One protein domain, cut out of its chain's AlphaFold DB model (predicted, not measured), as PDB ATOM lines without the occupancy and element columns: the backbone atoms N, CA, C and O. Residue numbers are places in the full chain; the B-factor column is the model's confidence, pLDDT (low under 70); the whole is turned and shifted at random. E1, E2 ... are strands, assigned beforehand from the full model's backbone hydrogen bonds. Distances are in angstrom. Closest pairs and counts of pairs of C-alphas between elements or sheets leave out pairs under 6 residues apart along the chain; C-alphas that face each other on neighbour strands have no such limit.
ATOM      1  N   ASN A  71      33.679 -30.107 104.973       85.56
ATOM      2  CA  ASN A  71      33.474 -28.786 105.571       85.56
ATOM      3  C   ASN A  71      34.437 -28.616 106.749       85.56
ATOM      4  O   ASN A  71      34.566 -29.528 107.568       85.56
ATOM      5  N   CYS A  72      35.118 -27.476 106.848       83.38
ATOM      6  CA  CYS A  72      36.161 -27.311 107.850       83.38
ATOM      7  C   CYS A  72      35.939 -26.121 108.776       83.38
ATOM      8  O   CYS A  72      35.472 -25.059 108.371       83.38
ATOM      9  N   PHE A  73      36.333 -26.310 110.032       85.00
ATOM     10  CA  PHE A  73      36.476 -25.249 111.013       85.00
ATOM     11  C   PHE A  73      37.953 -25.035 111.295       85.00
ATOM     12  O   PHE A  73      38.660 -25.953 111.714       85.00
ATOM     13  N   ARG A  74      38.424 -23.803 111.104       84.62
ATOM     14  CA  ARG A  74      39.753 -23.390 111.545       84.62
ATOM     15  C   ARG A  74      39.635 -22.796 112.942       84.62
ATOM     16  O   ARG A  74      38.972 -21.781 113.130       84.62
ATOM     17  N   LYS A  75      40.295 -23.416 113.917       83.31
ATOM     18  CA  LYS A  75      40.459 -22.860 115.261       83.31
ATOM     19  C   LYS A  75      41.902 -22.407 115.443       83.31
ATOM     20  O   LYS A  75      42.838 -23.118 115.082       83.31
ATOM     21  N   CYS A  76      42.078 -21.238 116.053       83.31
ATOM     22  CA  CYS A  76      43.408 -20.714 116.372       83.31
ATOM     23  C   CYS A  76      44.104 -21.545 117.453       83.31
ATOM     24  O   CYS A  76      45.315 -21.741 117.402       83.31
ATOM     25  N   CYS A  77      43.328 -22.057 118.412       82.88
ATOM     26  CA  CYS A  77      43.821 -22.918 119.476       82.88
ATOM     27  C   CYS A  77      43.330 -24.359 119.314       82.88
ATOM     28  O   CYS A  77      42.249 -24.582 118.756       82.88
ATOM     29  N   PRO A  78      44.107 -25.341 119.807       83.69
ATOM     30  CA  PRO A  78      43.655 -26.719 119.930       83.69
ATOM     31  C   PRO A  78      42.315 -26.833 120.664       83.69
ATOM     32  O   PRO A  78      41.971 -26.000 121.506       83.69
ATOM     33  N   LEU A  79      41.566 -27.900 120.375       80.25
ATOM     34  CA  LEU A  79      40.335 -28.205 121.104       80.25
ATOM     35  C   LEU A  79      40.621 -28.335 122.610       80.25
ATOM     36  O   LEU A  79      41.535 -29.052 123.009       80.25
ATOM     37  N   GLY A  80      39.823 -27.650 123.434       78.44
ATOM     38  CA  GLY A  80      39.995 -27.596 124.893       78.44
ATOM     39  C   GLY A  80      40.898 -26.464 125.398       78.44
ATOM     40  O   GLY A  80      41.037 -26.306 126.607       78.44
ATOM     41  N   GLN A  81      41.485 -25.665 124.503       83.75
ATOM     42  CA  GLN A  81      42.243 -24.464 124.851       83.75
ATOM     43  C   GLN A  81      41.550 -23.206 124.332       83.75
ATOM     44  O   GLN A  81      40.810 -23.241 123.347       83.75
ATOM     45  N   VAL A  82      41.840 -22.076 124.971       82.81
ATOM     46  CA  VAL A  82      41.345 -20.757 124.565       82.81
ATOM     47  C   VAL A  82      42.491 -19.809 124.270       82.81
ATOM     48  O   VAL A  82      43.589 -19.950 124.808       82.81
ATOM     49  N   MET A  83      42.229 -18.810 123.432       84.50
ATOM     50  CA  MET A  83      43.216 -17.787 123.122       84.50
ATOM     51  C   MET A  83      43.145 -16.637 124.133       84.50
ATOM     52  O   MET A  83      42.166 -15.893 124.171       84.50
ATOM     53  N   VAL A  84      44.216 -16.442 124.901       85.00
ATOM     54  CA  VAL A  84      44.418 -15.305 125.810       85.00
ATOM     55  C   VAL A  84      45.700 -14.590 125.398       85.00
ATOM     56  O   VAL A  84      46.760 -15.205 125.328       85.00
ATOM     57  N   ASN A  85      45.621 -13.291 125.090       86.81
ATOM     58  CA  ASN A  85      46.767 -12.498 124.618       86.81
ATOM     59  C   ASN A  85      47.550 -13.178 123.471       86.81
ATOM     60  O   ASN A  85      48.776 -13.242 123.505       86.81
ATOM     61  N   ARG A  86      46.838 -13.718 122.466       84.12
ATOM     62  CA  ARG A  86      47.407 -14.467 121.321       84.12
ATOM     63  C   ARG A  86      48.171 -15.749 121.679       84.12
ATOM     64  O   ARG A  86      48.859 -16.308 120.834       84.12
ATOM     65  N   SER A  87      48.027 -16.229 122.906       85.75
ATOM     66  CA  SER A  87      48.585 -17.499 123.359       85.75
ATOM     67  C   SER A  87      47.456 -18.464 123.689       85.75
ATOM     68  O   SER A  87      46.434 -18.058 124.241       85.75
ATOM     69  N   CYS A  88      47.634 -19.736 123.354       85.81
ATOM     70  CA  CYS A  88      46.676 -20.767 123.729       85.81
ATOM     71  C   CYS A  88      46.948 -21.215 125.163       85.81
ATOM     72  O   CYS A  88      48.068 -21.602 125.494       85.81
ATOM     73  N   VAL A  89      45.931 -21.125 126.015       87.19
ATOM     74  CA  VAL A  89      45.999 -21.510 127.425       87.19
ATOM     75  C   VAL A  89      44.874 -22.481 127.759       87.19
ATOM     76  O   VAL A  89      43.786 -22.430 127.181       87.19
ATOM     77  N   GLU A  90      45.139 -23.376 128.703       85.69
ATOM     78  CA  GLU A  90      44.118 -24.246 129.273       85.69
ATOM     79  C   GLU A  90      43.284 -23.443 130.274       85.69
ATOM     80  O   GLU A  90      43.814 -22.893 131.241       85.69
ATOM     81  N   MET A  91      41.974 -23.361 130.047       70.88
ATOM     82  CA  MET A  91      41.036 -22.797 131.016       70.88
ATOM     83  C   MET A  91      39.932 -23.812 131.270       70.88
ATOM     84  O   MET A  91      39.105 -24.075 130.401       70.88
ATOM     85  N   TYR A  92      39.920 -24.376 132.477       60.50
ATOM     86  CA  TYR A  92      38.975 -25.416 132.891       60.50
ATOM     87  C   TYR A  92      37.508 -24.955 132.853       60.50
ATOM     88  O   TYR A  92      36.614 -25.776 132.660       60.50
ATOM     89  N   ASP A  93      37.271 -23.645 132.966       59.53
ATOM     90  CA  ASP A  93      35.930 -23.051 132.962       59.53
ATOM     91  C   ASP A  93      35.393 -22.745 131.552       59.53
ATOM     92  O   ASP A  93      34.217 -22.419 131.404       59.53
ATOM     93  N   VAL A  94      36.213 -22.875 130.499       59.94
ATOM     94  CA  VAL A  94      35.805 -22.614 129.107       59.94
ATOM     95  C   VAL A  94      35.686 -23.927 128.339       59.94
ATOM     96  O   VAL A  94      36.377 -24.199 127.361       59.94
ATOM     97  N   LEU A  95      34.786 -24.788 128.808       56.25
ATOM     98  CA  LEU A  95      34.385 -25.996 128.092       56.25
ATOM     99  C   LEU A  95      33.293 -25.645 127.082       56.25
ATOM    100  O   LEU A  95      32.116 -25.931 127.303       56.25
ATOM    101  N   GLN A  96      33.664 -25.030 125.960       59.62
ATOM    102  CA  GLN A  96      32.735 -24.944 124.836       59.62
ATOM    103  C   GLN A  96      32.613 -26.345 124.223       59.62
ATOM    104  O   GLN A  96      33.490 -26.811 123.498       59.62
ATOM    105  N   LYS A  97      31.568 -27.072 124.636       64.56
ATOM    106  CA  LYS A  97      31.317 -28.459 124.215       64.56
ATOM    107  C   LYS A  97      30.696 -28.548 122.824       64.56
ATOM    108  O   LYS A  97      30.917 -29.536 122.137       64.56
ATOM    109  N   GLU A  98      29.930 -27.538 122.419       77.56
ATOM    110  CA  GLU A  98      29.143 -27.566 121.187       77.56
ATOM    111  C   GLU A  98      29.165 -26.204 120.492       77.56
ATOM    112  O   GLU A  98      29.014 -25.162 121.136       77.56
ATOM    113  N   LEU A  99      29.332 -26.224 119.169       79.50
ATOM    114  CA  LEU A  99      29.248 -25.055 118.303       79.50
ATOM    115  C   LEU A  99      27.837 -24.958 117.718       79.50
ATOM    116  O   LEU A  99      27.332 -25.925 117.143       79.50
ATOM    117  N   ARG A 100      27.198 -23.793 117.847       83.31
ATOM    118  CA  ARG A 100      25.854 -23.550 117.310       83.31
ATOM    119  C   ARG A 100      25.934 -23.071 115.861       83.31
ATOM    120  O   ARG A 100      26.246 -21.910 115.604       83.31
ATOM    121  N   LEU A 101      25.630 -23.969 114.931       85.56
ATOM    122  CA  LEU A 101      25.711 -23.746 113.492       85.56
ATOM    123  C   LEU A 101      24.366 -23.333 112.907       85.56
ATOM    124  O   LEU A 101      23.330 -23.901 113.242       85.56
ATOM    125  N   HIS A 102      24.411 -22.365 112.002       86.31
ATOM    126  CA  HIS A 102      23.295 -21.837 111.237       86.31
ATOM    127  C   HIS A 102      23.477 -22.211 109.764       86.31
ATOM    128  O   HIS A 102      24.470 -21.849 109.127       86.31
ATOM    129  N   TYR A 103      22.507 -22.939 109.223       82.56
ATOM    130  CA  TYR A 103      22.482 -23.383 107.835       82.56
ATOM    131  C   TYR A 103      21.587 -22.471 106.989       82.56
ATOM    132  O   TYR A 103      20.748 -21.726 107.503       82.56
ATOM    133  N   TYR A 104      21.776 -22.526 105.669       81.06
ATOM    134  CA  TYR A 104      21.085 -21.655 104.714       81.06
ATOM    135  C   TYR A 104      19.553 -21.810 104.726       81.06
ATOM    136  O   TYR A 104      18.824 -20.848 104.506       81.06
ATOM    137  N   ASP A 105      19.051 -23.007 105.018       82.88
ATOM    138  CA  ASP A 105      17.624 -23.339 105.100       82.88
ATOM    139  C   ASP A 105      16.967 -22.918 106.431       82.88
ATOM    140  O   ASP A 105      15.843 -23.323 106.729       82.88
ATOM    141  N   ASN A 106      17.645 -22.079 107.223       80.12
ATOM    142  CA  ASN A 106      17.287 -21.701 108.592       80.12
ATOM    143  C   ASN A 106      17.328 -22.863 109.597       80.12
ATOM    144  O   ASN A 106      16.849 -22.709 110.725       80.12
ATOM    145  N   HIS A 107      17.908 -24.009 109.234       85.00
ATOM    146  CA  HIS A 107      18.202 -25.056 110.199       85.00
ATOM    147  C   HIS A 107      19.316 -24.595 111.152       85.00
ATOM    148  O   HIS A 107      20.284 -23.947 110.749       85.00
ATOM    149  N   ILE A 108      19.171 -24.924 112.436       85.75
ATOM    150  CA  ILE A 108      20.169 -24.651 113.472       85.75
ATOM    151  C   ILE A 108      20.516 -25.976 114.138       85.75
ATOM    152  O   ILE A 108      19.619 -26.656 114.639       85.75
ATOM    153  N   ALA A 109      21.805 -26.308 114.189       85.31
ATOM    154  CA  ALA A 109      22.299 -27.504 114.862       85.31
ATOM    155  C   ALA A 109      23.383 -27.153 115.883       85.31
ATOM    156  O   ALA A 109      24.217 -26.280 115.642       85.31
ATOM    157  N   SER A 110      23.393 -27.866 117.007       85.12
ATOM    158  CA  SER A 110      24.540 -27.896 117.914       85.12
ATOM    159  C   SER A 110      25.458 -29.037 117.500       85.12
ATOM    160  O   SER A 110      25.014 -30.181 117.399       85.12
ATOM    161  N   VAL A 111      26.729 -28.733 117.246       84.25
ATOM    162  CA  VAL A 111      27.716 -29.718 116.796       84.25
ATOM    163  C   VAL A 111      28.865 -29.805 117.787       84.25
ATOM    164  O   VAL A 111      29.547 -28.818 118.057       84.25
ATOM    165  N   ASP A 112      29.125 -31.012 118.277       84.62
ATOM    166  CA  ASP A 112      30.347 -31.327 119.012       84.62
ATOM    167  C   ASP A 112      31.503 -31.521 118.018       84.62
ATOM    168  O   ASP A 112      31.643 -32.571 117.390       84.62
ATOM    169  N   LEU A 113      32.351 -30.501 117.875       79.50
ATOM    170  CA  LEU A 113      33.501 -30.534 116.964       79.50
ATOM    171  C   LEU A 113      34.549 -31.596 117.324       79.50
ATOM    172  O   LEU A 113      35.355 -31.957 116.471       79.50
ATOM    173  N   LYS A 114      34.579 -32.082 118.569       78.62
ATOM    174  CA  LYS A 114      35.537 -33.107 118.997       78.62
ATOM    175  C   LYS A 114      35.132 -34.488 118.495       78.62
ATOM    176  O   LYS A 114      36.000 -35.289 118.158       78.62
ATOM    177  N   ASN A 115      33.830 -34.763 118.488       80.31
ATOM    178  CA  ASN A 115      33.284 -36.085 118.188       80.31
ATOM    179  C   ASN A 115      32.590 -36.165 116.820       80.31
ATOM    180  O   ASN A 115      32.205 -37.253 116.401       80.31
ATOM    181  N   SER A 116      32.424 -35.039 116.124       81.56
ATOM    182  CA  SER A 116      31.819 -34.997 114.794       81.56
ATOM    183  C   SER A 116      32.789 -35.475 113.715       81.56
ATOM    184  O   SER A 116      33.922 -35.009 113.617       81.56
ATOM    185  N   ASP A 117      32.316 -36.374 112.857       82.44
ATOM    186  CA  ASP A 117      32.990 -36.789 111.628       82.44
ATOM    187  C   ASP A 117      32.620 -35.906 110.424       82.44
ATOM    188  O   ASP A 117      33.294 -35.953 109.392       82.44
ATOM    189  N   GLN A 118      31.593 -35.063 110.562       82.75
ATOM    190  CA  GLN A 118      31.072 -34.213 109.488       82.75
ATOM    191  C   GLN A 118      32.021 -33.072 109.126       82.75
ATOM    192  O   GLN A 118      31.989 -32.581 107.997       82.75
ATOM    193  N   PHE A 119      32.856 -32.646 110.078       86.12
ATOM    194  CA  PHE A 119      33.726 -31.493 109.916       86.12
ATOM    195  C   PHE A 119      35.189 -31.849 110.124       86.12
ATOM    196  O   PHE A 119      35.552 -32.589 111.036       86.12
ATOM    197  N   ALA A 120      36.048 -31.261 109.303       87.81
ATOM    198  CA  ALA A 120      37.467 -31.220 109.584       87.81
ATOM    199  C   ALA A 120      37.785 -30.057 110.529       87.81
ATOM    200  O   ALA A 120      37.455 -28.911 110.238       87.81
ATOM    201  N   VAL A 121      38.476 -30.320 111.637       85.94
ATOM    202  CA  VAL A 121      38.952 -29.250 112.524       85.94
ATOM    203  C   VAL A 121      40.439 -29.021 112.276       85.94
ATOM    204  O   VAL A 121      41.266 -29.888 112.568       85.94
ATOM    205  N   LEU A 122      40.786 -27.851 111.734       86.62
ATOM    206  CA  LEU A 122      42.173 -27.398 111.677       86.62
ATOM    207  C   LEU A 122      42.556 -26.687 112.966       86.62
ATOM    208  O   LEU A 122      41.877 -25.766 113.415       86.62
ATOM    209  N   THR A 123      43.707 -27.084 113.494       82.19
ATOM    210  CA  THR A 123      44.355 -26.489 114.662       82.19
ATOM    211  C   THR A 123      45.864 -26.474 114.445       82.19
ATOM    212  O   THR A 123      46.381 -27.292 113.684       82.19
ATOM    213  N   GLY A 124      46.588 -25.621 115.169       70.12
ATOM    214  CA  GLY A 124      48.057 -25.647 115.205       70.12
ATOM    215  C   GLY A 124      48.750 -24.793 114.142       70.12
ATOM    216  O   GLY A 124      49.969 -24.661 114.188       70.12
ATOM    217  N   VAL A 125      47.993 -24.166 113.238       75.62
ATOM    218  CA  VAL A 125      48.474 -23.025 112.450       75.62
ATOM    219  C   VAL A 125      48.030 -21.755 113.180       75.62
ATOM    220  O   VAL A 125      46.818 -21.567 113.332       75.62
ATOM    221  N   PRO A 126      48.961 -20.906 113.660       71.00
ATOM    222  CA  PRO A 126      48.607 -19.635 114.280       71.00
ATOM    223  C   PRO A 126      47.681 -18.819 113.373       71.00
ATOM    224  O   PRO A 126      47.797 -18.840 112.148       71.00
ATOM    225  N   CYS A 127      46.723 -18.124 113.976       79.44
ATOM    226  CA  CYS A 127      45.917 -17.153 113.253       79.44
ATOM    227  C   CYS A 127      46.733 -15.866 113.121       79.44
ATOM    228  O   CYS A 127      47.007 -15.212 114.128       79.44
ATOM    229  N   ASP A 128      47.123 -15.514 111.896       70.75
ATOM    230  CA  ASP A 128      47.978 -14.350 111.650       70.75
ATOM    231  C   ASP A 128      47.241 -13.010 111.882       70.75
ATOM    232  O   ASP A 128      47.885 -11.999 112.175       70.75
ATOM    233  N   TRP A 129      45.903 -12.975 111.757       70.06
ATOM    234  CA  TRP A 129      45.108 -11.735 111.614       70.06
ATOM    235  C   TRP A 129      43.932 -11.613 112.610       70.06
ATOM    236  O   TRP A 129      44.041 -12.021 113.770       70.06
ATOM    237  N   ASP A 130      42.834 -10.991 112.154       73.12
ATOM    238  CA  ASP A 130      41.560 -10.834 112.846       73.12
ATOM    239  C   ASP A 130      40.993 -12.196 113.237       73.12
ATOM    240  O   ASP A 130      40.781 -13.091 112.417       73.12
ATOM    241  N   VAL A 131      40.761 -12.343 114.533       77.44
ATOM    242  CA  VAL A 131      40.147 -13.520 115.129       77.44
ATOM    243  C   VAL A 131      38.757 -13.153 115.613       77.44
ATOM    244  O   VAL A 131      38.554 -12.113 116.243       77.44
ATOM    245  N   TYR A 132      37.799 -14.032 115.359       75.94
ATOM    246  CA  TYR A 132      36.449 -13.886 115.884       75.94
ATOM    247  C   TYR A 132      36.341 -14.653 117.196       75.94
ATOM    248  O   TYR A 132      36.887 -15.753 117.333       75.94
ATOM    249  N   LYS A 133      35.656 -14.070 118.184       76.25
ATOM    250  CA  LYS A 133      35.318 -14.816 119.397       76.25
ATOM    251  C   LYS A 133      34.273 -15.862 119.035       76.25
ATOM    252  O   LYS A 133      33.331 -15.582 118.304       76.25
ATOM    253  N   GLU A 134      34.426 -17.056 119.593       73.94
ATOM    254  CA  GLU A 134      33.536 -18.181 119.298       73.94
ATOM    255  C   GLU A 134      32.083 -17.960 119.728       73.94
ATOM    256  O   GLU A 134      31.188 -18.615 119.205       73.94
ATOM    257  N   ASP A 135      31.847 -16.989 120.608       70.44
ATOM    258  CA  ASP A 135      30.526 -16.600 121.108       70.44
ATOM    259  C   ASP A 135      30.058 -15.221 120.584       70.44
ATOM    260  O   ASP A 135      29.179 -14.594 121.166       70.44
ATOM    261  N   ASP A 136      30.644 -14.699 119.497       70.38
ATOM    262  CA  ASP A 136      30.292 -13.368 118.953       70.38
ATOM    263  C   ASP A 136      29.078 -13.380 118.002       70.38
ATOM    264  O   ASP A 136      28.852 -12.437 117.243       70.38
ATOM    265  N   GLY A 137      28.288 -14.459 118.009       71.25
ATOM    266  CA  GLY A 137      27.083 -14.588 117.194       71.25
ATOM    267  C   GLY A 137      26.946 -15.926 116.458       71.25
ATOM    268  O   GLY A 137      27.614 -16.904 116.793       71.25
ATOM    269  N   PRO A 138      26.023 -16.003 115.480       72.25
ATOM    270  CA  PRO A 138      25.744 -17.232 114.742       72.25
ATOM    271  C   PRO A 138      26.910 -17.640 113.832       72.25
ATOM    272  O   PRO A 138      27.407 -16.835 113.044       72.25
ATOM    273  N   TRP A 139      27.291 -18.918 113.887       76.69
ATOM    274  CA  TRP A 139      28.263 -19.510 112.969       76.69
ATOM    275  C   TRP A 139      27.567 -20.034 111.722       76.69
ATOM    276  O   TRP A 139      26.769 -20.963 111.811       76.69
ATOM    277  N   TYR A 140      27.880 -19.478 110.555       76.88
ATOM    278  CA  TYR A 140      27.307 -19.937 109.291       76.88
ATOM    279  C   TYR A 140      28.233 -20.931 108.598       76.88
ATOM    280  O   TYR A 140      29.427 -20.672 108.444       76.88
ATOM    281  N   VAL A 141      27.678 -22.060 108.151       72.62
ATOM    282  CA  VAL A 141      28.413 -23.031 107.330       72.62
ATOM    283  C   VAL A 141      28.178 -22.706 105.861       72.62
ATOM    284  O   VAL A 141      27.053 -22.808 105.373       72.62
ATOM    285  N   GLN A 142      29.238 -22.338 105.146       63.12
ATOM    286  CA  GLN A 142      29.209 -22.220 103.693       63.12
ATOM    287  C   GLN A 142      29.741 -23.515 103.079       63.12
ATOM    288  O   GLN A 142      30.867 -23.919 103.360       63.12
ATOM    289  N   LEU A 143      28.926 -24.171 102.252       62.56
ATOM    290  CA  LEU A 143      29.378 -25.320 101.473       62.56
ATOM    291  C   LEU A 143      30.359 -24.841 100.401       62.56
ATOM    292  O   LEU A 143      30.052 -23.907  99.654       62.56
ATOM    293  N   VAL A 144      31.515 -25.492 100.314       55.12
ATOM    294  CA  VAL A 144      32.443 -25.297  99.200       55.12
ATOM    295  C   VAL A 144      31.895 -26.100  98.021       55.12
ATOM    296  O   VAL A 144      31.796 -27.323  98.077       55.12
ATOM    297  N   SER A 145      31.437 -25.409  96.977       47.47
ATOM    298  CA  SER A 145      31.057 -26.049  95.718       47.47
ATOM    299  C   SER A 145      32.330 -26.398  94.947       47.47
ATOM    300  O   SER A 145      33.015 -25.477  94.493       47.47
ATOM    301  N   HIS A 146      32.638 -27.690  94.832       47.62
ATOM    302  CA  HIS A 146      33.689 -28.216  93.955       47.62
ATOM    303  C   HIS A 146      33.182 -28.366  92.518       47.62
ATOM    304  O   HIS A 146      32.018 -28.805  92.347       47.62
TER     305      HIS A 146
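This is residues 71 to 146 of the 146 residues of the protein "Hypothetical protein" of Pieris macdunnoughi (UniProt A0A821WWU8). With little regular structure, three separate strand pairs are joined by loops: hairpins E2-E3 and E4-E5 towards opposite ends, parallel pair E1-E6 between them. The unnamed stretch 123 to 146 folds back to E4 and ends as a tail. The printed part has 76 residues, no named helix and six strands, E1 to E6 in chain order, 22 residues in all: all strand, compact, radius of gyration of the C-alphas 13.0 A, spans 36 by 27 by 23 A.

E4, residues 99 to 102, and E5, 108 to 111, form an antiparallel hairpin; N 99 and O 111 are 2.8 A apart, within hydrogen-bond range. Residues 101 to 102 of E4 pair in parallel with 139 to 140. E1, 72 to 74, and E6, 120 to 122, are parallel at 17 degrees; N 73 to O 120 is 2.8 A. E2, 81 to 84, and E3, 87 to 90, form an antiparallel hairpin; N 84 to O 87 is 2.8 A. E1 and E4 are apart.

E1 begins at C-alpha 72 (36.161, -27.311, 107.850); E6 ends at C-alpha 122 (42.173, -27.398, 111.677). E3 spans 10.0 A.

The C-alphas farthest apart, Asp 93 and His 146, are 39.4 A apart. The printed part has no cut; no link is long. pLDDT is under 70 at residues 92 to 97 and 142 to 146.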